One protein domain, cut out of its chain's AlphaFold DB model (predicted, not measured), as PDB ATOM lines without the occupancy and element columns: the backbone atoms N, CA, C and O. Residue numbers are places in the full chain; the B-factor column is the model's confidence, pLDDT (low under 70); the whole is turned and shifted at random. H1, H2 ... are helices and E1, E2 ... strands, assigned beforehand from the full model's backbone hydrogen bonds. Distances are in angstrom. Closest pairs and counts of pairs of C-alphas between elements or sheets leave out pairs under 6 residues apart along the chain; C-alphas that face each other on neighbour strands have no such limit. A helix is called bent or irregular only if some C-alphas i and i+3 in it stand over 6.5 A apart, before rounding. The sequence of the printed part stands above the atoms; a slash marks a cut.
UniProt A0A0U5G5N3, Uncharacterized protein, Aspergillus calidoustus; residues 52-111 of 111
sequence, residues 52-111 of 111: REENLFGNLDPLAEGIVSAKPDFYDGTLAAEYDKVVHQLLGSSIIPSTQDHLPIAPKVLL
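What this domain is: This is residues 52 to 111 of the 111 residues of an uncharacterized protein of Aspergillus calidoustus (UniProt A0A0U5G5N3). With little regular structure, this is a rounded body of loops: residues 52 to 73 make one wide loop that comes back to its own start at strand E1, and the one irregular helix, H1, lies at the far side from E1. Residues 96 to 111 wind back from H1 through the middle. The printed part has 60 residues, one named strand then one named helix, class mixed, with only 14 residues in them. It is compact, radius of gyration of the C-alphas 10.8 A, spanning 31 by 23 by 18 A.

How they stand to each other: Start at residues 52 to 53, which pair antiparallel with residues 74 to 75 of E1, residues 74 to 76; E1 pairs with no named strand. A short link of 8 residues leads to H1, residues 85 to 95, which is apart from E1. H1 is irregular: C-alphas 90 and 93 are 8.3 A apart, and 5 of 7 O i to N i+4 pairs are within hydrogen-bond range.

Where its parts are: Find C-alpha 74 at (112.368, 149.063, 115.271), where E1 begins its 7.1 A. H1 runs 13.2 A from C-alpha 85 at (130.478, 132.102, 122.988) to C-alpha 95 at (118.782, 138.201, 124.096).

The domain as a whole: Look at Gly 66 and Glu 82 for the two C-alphas farthest apart, 32.2 A. The printed part has no cut; residues 109 to 111 are under pLDDT 70.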
ATOM      1  N   ARG A  52     117.345 146.846 113.017       92.19
ATOM      2  CA  ARG A  52     116.375 146.197 112.133       92.19
ATOM      3  C   ARG A  52     114.964 146.691 112.412       92.19
ATOM      4  O   ARG A  52     114.637 147.101 113.521       92.19
ATOM      5  N   GLU A  53     114.137 146.577 111.384       90.50
ATOM      6  CA  GLU A  53     112.723 146.935 111.402       90.50
ATOM      7  C   GLU A  53     111.867 145.692 111.168       90.50
ATOM      8  O   GLU A  53     112.280 144.769 110.460       90.50
ATOM      9  N   GLU A  54     110.680 145.666 111.774       90.44
ATOM     10  CA  GLU A  54     109.648 144.640 111.571       90.44
ATOM     11  C   GLU A  54     110.134 143.175 111.704       90.44
ATOM     12  O   GLU A  54     109.581 142.261 111.082       90.44
ATOM     13  N   ASN A  55     111.155 142.904 112.521       90.88
ATOM     14  CA  ASN A  55     111.667 141.546 112.707       90.88
ATOM     15  C   ASN A  55     110.879 140.811 113.794       90.88
ATOM     16  O   ASN A  55     110.773 141.294 114.918       90.88
ATOM     17  N   LEU A  56     110.379 139.610 113.497       92.62
ATOM     18  CA  LEU A  56     109.742 138.767 114.510       92.62
ATOM     19  C   LEU A  56     110.803 138.168 115.439       92.62
ATOM     20  O   LEU A  56     111.764 137.550 114.979       92.62
ATOM     21  N   PHE A  57     110.600 138.294 116.747       92.81
ATOM     22  CA  PHE A  57     111.503 137.758 117.764       92.81
ATOM     23  C   PHE A  57     111.185 136.285 118.023       92.81
ATOM     24  O   PHE A  57     110.642 135.900 119.057       92.81
ATOM     25  N   GLY A  58     111.477 135.459 117.019       91.81
ATOM     26  CA  GLY A  58     111.144 134.035 116.999       91.81
ATOM     27  C   GLY A  58     112.108 133.136 117.775       91.81
ATOM     28  O   GLY A  58     111.804 131.962 117.954       91.81
ATOM     29  N   ASN A  59     113.259 133.657 118.210       92.50
ATOM     30  CA  ASN A  59     114.274 132.891 118.941       92.50
ATOM     31  C   ASN A  59     114.344 133.239 120.441       92.50
ATOM     32  O   ASN A  59     115.134 132.637 121.167       92.50
ATOM     33  N   LEU A  60     113.526 134.191 120.911       91.19
ATOM     34  CA  LEU A  60     113.429 134.497 122.338       91.19
ATOM     35  C   LEU A  60     112.463 133.548 123.051       91.19
ATOM     36  O   LEU A  60     111.416 133.186 122.510       91.19
ATOM     37  N   ASP A  61     112.777 133.229 124.304       90.31
ATOM     38  CA  ASP A  61     111.837 132.603 125.225       90.31
ATOM     39  C   ASP A  61     110.580 133.482 125.369       90.31
ATOM     40  O   ASP A  61     110.698 134.715 125.422       90.31
ATOM     41  N   PRO A  62     109.377 132.885 125.493       87.75
ATOM     42  CA  PRO A  62     108.123 133.631 125.595       87.75
ATOM     43  C   PRO A  62     108.198 134.740 126.642       87.75
ATOM     44  O   PRO A  62     108.681 134.498 127.750       87.75
ATOM     45  N   LEU A  63     107.728 135.953 126.314       83.69
ATOM     46  CA  LEU A  63     107.830 137.118 127.206       83.69
ATOM     47  C   LEU A  63     107.186 136.838 128.569       83.69
ATOM     48  O   LEU A  63     107.828 136.998 129.610       83.69
ATOM     49  N   ALA A  64     105.968 136.307 128.522       85.62
ATOM     50  CA  ALA A  64     105.235 135.722 129.633       85.62
ATOM     51  C   ALA A  64     104.347 134.576 129.113       85.62
ATOM     52  O   ALA A  64     104.219 134.371 127.902       85.62
ATOM     53  N   GLU A  65     103.730 133.822 130.023       87.94
ATOM     54  CA  GLU A  65     102.801 132.750 129.665       87.94
ATOM     55  C   GLU A  65     101.634 133.294 128.823       87.94
ATOM     56  O   GLU A  65     100.982 134.270 129.191       87.94
ATOM     57  N   GLY A  66     101.392 132.678 127.663       85.75
ATOM     58  CA  GLY A  66     100.322 133.076 126.741       85.75
ATOM     59  C   GLY A  66     100.611 134.310 125.875       85.75
ATOM     60  O   GLY A  66      99.745 134.695 125.093       85.75
ATOM     61  N   ILE A  67     101.801 134.916 125.965       86.06
ATOM     62  CA  ILE A  67     102.187 136.064 125.133       86.06
ATOM     63  C   ILE A  67     102.885 135.595 123.852       86.06
ATOM     64  O   ILE A  67     103.804 134.775 123.890       86.06
ATOM     65  N   VAL A  68     102.443 136.129 122.711       88.62
ATOM     66  CA  VAL A  68     103.054 135.873 121.398       88.62
ATOM     67  C   VAL A  68     104.420 136.550 121.274       88.62
ATOM     68  O   VAL A  68     104.688 137.554 121.932       88.62
ATOM     69  N   SER A  69     105.279 136.022 120.402       90.50
ATOM     70  CA  SER A  69     106.569 136.641 120.085       90.50
ATOM     71  C   SER A  69     106.399 138.097 119.646       90.50
ATOM     72  O   SER A  69     105.568 138.401 118.787       90.50
ATOM     73  N   ALA A  70     107.216 138.984 120.215       89.25
ATOM     74  CA  ALA A  70     107.239 140.392 119.844       89.25
ATOM     75  C   ALA A  70     107.673 140.576 118.383       89.25
ATOM     76  O   ALA A  70     108.514 139.838 117.865       89.25
ATOM     77  N   LYS A  71     107.114 141.594 117.731       92.12
ATOM     78  CA  LYS A  71     107.542 142.074 116.417       92.12
ATOM     79  C   LYS A  71     107.628 143.602 116.485       92.12
ATOM     80  O   LYS A  71     106.660 144.259 116.117       92.12
ATOM     81  N   PRO A  72     108.717 144.158 117.039       90.31
ATOM     82  CA  PRO A  72     108.860 145.602 117.139       90.31
ATOM     83  C   PRO A  72     109.003 146.236 115.752       90.31
ATOM     84  O   PRO A  72     109.587 145.639 114.842       90.31
ATOM     85  N   ASP A  73     108.517 147.469 115.611       90.25
ATOM     86  CA  ASP A  73     108.708 148.265 114.395       90.25
ATOM     87  C   ASP A  73     110.180 148.626 114.186       90.25
ATOM     88  O   ASP A  73     110.637 148.698 113.050       90.25
ATOM     89  N   PHE A  74     110.939 148.770 115.277       90.56
ATOM     90  CA  PHE A  74     112.368 149.063 115.271       90.56
ATOM     91  C   PHE A  74     113.062 148.475 116.507       90.56
ATOM     92  O   PHE A  74     112.516 148.515 117.609       90.56
ATOM     93  N   TYR A  75     114.287 147.977 116.343       90.69
ATOM     94  CA  TYR A  75     115.216 147.719 117.445       90.69
ATOM     95  C   TYR A  75     116.663 147.867 116.972       90.69
ATOM     96  O   TYR A  75     116.988 147.591 115.813       90.69
ATOM     97  N   ASP A  76     117.532 148.277 117.887       90.25
ATOM     98  CA  ASP A  76     118.970 148.366 117.682       90.25
ATOM     99  C   ASP A  76     119.739 147.530 118.712       90.25
ATOM    100  O   ASP A  76     119.165 146.967 119.648       90.25
ATOM    101  N   GLY A  77     121.038 147.359 118.475       88.50
ATOM    102  CA  GLY A  77     121.909 146.592 119.353       88.50
ATOM    103  C   GLY A  77     123.252 146.258 118.716       88.50
ATOM    104  O   GLY A  77     123.621 146.775 117.665       88.50
ATOM    105  N   THR A  78     123.989 145.361 119.360       88.00
ATOM    106  CA  THR A  78     125.248 144.796 118.845       88.00
ATOM    107  C   THR A  78     124.954 143.567 117.983       88.00
ATOM    108  O   THR A  78     123.952 142.888 118.215       88.00
ATOM    109  N   LEU A  79     125.804 143.248 117.000       86.06
ATOM    110  CA  LEU A  79     125.613 142.041 116.190       86.06
ATOM    111  C   LEU A  79     125.829 140.781 117.031       86.06
ATOM    112  O   LEU A  79     126.749 140.714 117.848       86.06
ATOM    113  N   ALA A  80     125.026 139.742 116.786       77.62
ATOM    114  CA  ALA A  80     125.176 138.473 117.499       77.62
ATOM    115  C   ALA A  80     126.566 137.842 117.303       77.62
ATOM    116  O   ALA A  80     127.131 137.267 118.234       77.62
ATOM    117  N   ALA A  81     127.151 138.021 116.116       76.00
ATOM    118  CA  ALA A  81     128.488 137.541 115.778       76.00
ATOM    119  C   ALA A  81     129.634 138.196 116.579       76.00
ATOM    120  O   ALA A  81     130.727 137.635 116.638       76.00
ATOM    121  N   GLU A  82     129.417 139.367 117.183       77.69
ATOM    122  CA  GLU A  82     130.451 140.119 117.912       77.69
ATOM    123  C   GLU A  82     130.569 139.699 119.391       77.69
ATOM    124  O   GLU A  82     131.422 140.213 120.115       77.69
ATOM    125  N   TYR A  83     129.737 138.757 119.852       73.12
ATOM    126  CA  TYR A  83     129.648 138.355 121.257       73.12
ATOM    127  C   TYR A  83     130.416 137.067 121.601       73.12
ATOM    128  O   TYR A  83     130.579 136.155 120.789       73.12
ATOM    129  N   ASP A  84     130.860 136.972 122.860       79.19
ATOM    130  CA  ASP A  84     131.547 135.794 123.397       79.19
ATOM    131  C   ASP A  84     130.636 134.548 123.411       79.19
ATOM    132  O   ASP A  84     129.459 134.607 123.788       79.19
ATOM    133  N   LYS A  85     131.199 133.386 123.050       80.56
ATOM    134  CA  LYS A  85     130.478 132.102 122.988       80.56
ATOM    135  C   LYS A  85     129.810 131.723 124.312       80.56
ATOM    136  O   LYS A  85     128.752 131.098 124.292       80.56
ATOM    137  N   VAL A  86     130.406 132.083 125.448       81.75
ATOM    138  CA  VAL A  86     129.863 131.808 126.782       81.75
ATOM    139  C   VAL A  86     128.579 132.600 127.006       81.75
ATOM    140  O   VAL A  86     127.593 132.043 127.481       81.75
ATOM    141  N   VAL A  87     128.541 133.871 126.603       81.06
ATOM    142  CA  VAL A  87     127.322 134.686 126.712       81.06
ATOM    143  C   VAL A  87     126.233 134.150 125.789       81.06
ATOM    144  O   VAL A  87     125.081 134.044 126.206       81.06
ATOM    145  N   HIS A  88     126.598 133.731 124.577       82.31
ATOM    146  CA  HIS A  88     125.652 133.118 123.649       82.31
ATOM    147  C   HIS A  88     125.033 131.830 124.222       82.31
ATOM    148  O   HIS A  88     123.841 131.582 124.046       82.31
ATOM    149  N   GLN A  89     125.819 131.009 124.924       84.06
ATOM    150  CA  GLN A  89     125.320 129.788 125.565       84.06
ATOM    151  C   GLN A  89     124.437 130.073 126.784       84.06
ATOM    152  O   GLN A  89     123.457 129.366 126.995       84.06
ATOM    153  N   LEU A  90     124.780 131.084 127.584       85.56
ATOM    154  CA  LEU A  90     124.065 131.392 128.825       85.56
ATOM    155  C   LEU A  90     122.783 132.196 128.598       85.56
ATOM    156  O   LEU A  90     121.807 131.989 129.310       85.56
ATOM    157  N   LEU A  91     122.798 133.129 127.644       88.62
ATOM    158  CA  LEU A  91     121.744 134.132 127.473       88.62
ATOM    159  C   LEU A  91     121.069 134.082 126.101       88.62
ATOM    160  O   LEU A  91     120.165 134.878 125.865       88.62
ATOM    161  N   GLY A  92     121.472 133.176 125.205       86.62
ATOM    162  CA  GLY A  92     121.031 133.160 123.807       86.62
ATOM    163  C   GLY A  92     119.515 133.275 123.632       86.62
ATOM    164  O   GLY A  92     119.050 134.193 122.962       86.62
ATOM    165  N   SER A  93     118.738 132.431 124.316       88.38
ATOM    166  CA  SER A  93     117.265 132.453 124.259       88.38
ATOM    167  C   SER A  93     116.626 133.677 124.931       88.38
ATOM    168  O   SER A  93     115.431 133.903 124.808       88.38
ATOM    169  N   SER A  94     117.392 134.490 125.653       89.75
ATOM    170  CA  SER A  94     116.900 135.693 126.335       89.75
ATOM    171  C   SER A  94     117.294 136.995 125.642       89.75
ATOM    172  O   SER A  94     116.723 138.037 125.968       89.75
ATOM    173  N   ILE A  95     118.265 136.975 124.725       90.00
ATOM    174  CA  ILE A  95     118.782 138.201 124.096       90.00
ATOM    175  C   ILE A  95     118.920 138.120 122.574       90.00
ATOM    176  O   ILE A  95     119.014 139.160 121.933       90.00
ATOM    177  N   ILE A  96     118.942 136.928 121.973       92.00
ATOM    178  CA  ILE A  96     119.146 136.764 120.529       92.00
ATOM    179  C   ILE A  96     117.784 136.566 119.856       92.00
ATOM    180  O   ILE A  96     117.225 135.470 119.931       92.00
ATOM    181  N   PRO A  97     117.232 137.589 119.178       91.94
ATOM    182  CA  PRO A  97     115.860 137.548 118.681       91.94
ATOM    183  C   PRO A  97     115.664 136.648 117.459       91.94
ATOM    184  O   PRO A  97     114.536 136.250 117.164       91.94
ATOM    185  N   SER A  98     116.743 136.312 116.751       90.56
ATOM    186  CA  SER A  98     116.725 135.551 115.504       90.56
ATOM    187  C   SER A  98     117.911 134.601 115.420       90.56
ATOM    188  O   SER A  98     118.990 134.907 115.906       90.56
ATOM    189  N   THR A  99     117.744 133.483 114.720       88.81
ATOM    190  CA  THR A  99     118.836 132.548 114.399       88.81
ATOM    191  C   THR A  99     119.785 133.069 113.312       88.81
ATOM    192  O   THR A  99     120.710 132.372 112.908       88.81
ATOM    193  N   GLN A 100     119.538 134.271 112.785       88.88
ATOM    194  CA  GLN A 100     120.386 134.923 111.796       88.88
ATOM    195  C   GLN A 100     121.457 135.779 112.491       88.88
ATOM    196  O   GLN A 100     121.171 136.882 112.948       88.88
ATOM    197  N   ASP A 101     122.706 135.311 112.487       83.62
ATOM    198  CA  ASP A 101     123.823 135.914 113.245       83.62
ATOM    199  C   ASP A 101     124.209 137.349 112.830       83.62
ATOM    200  O   ASP A 101     124.918 138.052 113.551       83.62
ATOM    201  N   HIS A 102     123.757 137.791 111.654       87.38
ATOM    202  CA  HIS A 102     123.991 139.138 111.123       87.38
ATOM    203  C   HIS A 102     122.923 140.157 111.562       87.38
ATOM    204  O   HIS A 102     122.918 141.294 111.078       87.38
ATOM    205  N   LEU A 103     121.980 139.746 112.416       91.12
ATOM    206  CA  LEU A 103     120.982 140.628 113.014       91.12
ATOM    207  C   LEU A 103     121.431 141.096 114.410       91.12
ATOM    208  O   LEU A 103     122.201 140.395 115.076       91.12
ATOM    209  N   PRO A 104     120.967 142.276 114.861       92.06
ATOM    210  CA  PRO A 104     121.272 142.764 116.197       92.06
ATOM    211  C   PRO A 104     120.672 141.877 117.298       92.06
ATOM    212  O   PRO A 104     119.647 141.217 117.116       92.06
ATOM    213  N   ILE A 105     121.306 141.908 118.464       91.12
ATOM    214  CA  ILE A 105     120.802 141.366 119.727       91.12
ATOM    215  C   ILE A 105     119.784 142.348 120.323       91.12
ATOM    216  O   ILE A 105     120.004 143.555 120.298       91.12
ATOM    217  N   ALA A 106     118.710 141.825 120.918       89.81
ATOM    218  CA  ALA A 106     117.697 142.595 121.633       89.81
ATOM    219  C   ALA A 106     117.311 141.873 122.939       89.81
ATOM    220  O   ALA A 106     116.660 140.824 122.891       89.81
ATOM    221  N   PRO A 107     117.707 142.393 124.115       81.38
ATOM    222  CA  PRO A 107     117.373 141.779 125.394       81.38
ATOM    223  C   PRO A 107     115.867 141.739 125.655       81.38
ATOM    224  O   PRO A 107     115.188 142.760 125.575       81.38
ATOM    225  N   LYS A 108     115.373 140.585 126.112       76.25
ATOM    226  CA  LYS A 108     113.977 140.394 126.529       76.25
ATOM    227  C   LYS A 108     113.500 141.410 127.579       76.25
ATOM    228  O   LYS A 108     112.336 141.770 127.586       76.25
ATOM    229  N   VAL A 109     114.385 141.867 128.471       64.44
ATOM    230  CA  VAL A 109     114.042 142.795 129.574       64.44
ATOM    231  C   VAL A 109     113.718 144.225 129.121       64.44
ATOM    232  O   VAL A 109     113.301 145.033 129.946       64.44
ATOM    233  N   LEU A 110     113.953 144.547 127.846       57.12
ATOM    234  CA  LEU A 110     113.686 145.860 127.253       57.12
ATOM    235  C   LEU A 110     112.430 145.861 126.356       57.12
ATOM    236  O   LEU A 110     112.151 146.881 125.730       57.12
ATOM    237  N   LEU A 111     111.705 144.734 126.290       60.31
ATOM    238  CA  LEU A 111     110.484 144.516 125.501       60.31
ATOM    239  C   LEU A 111     109.255 144.416 126.405       60.31
ATOM    240  O   LEU A 111     108.190 144.908 125.978       60.31
TER     241      LEU A 111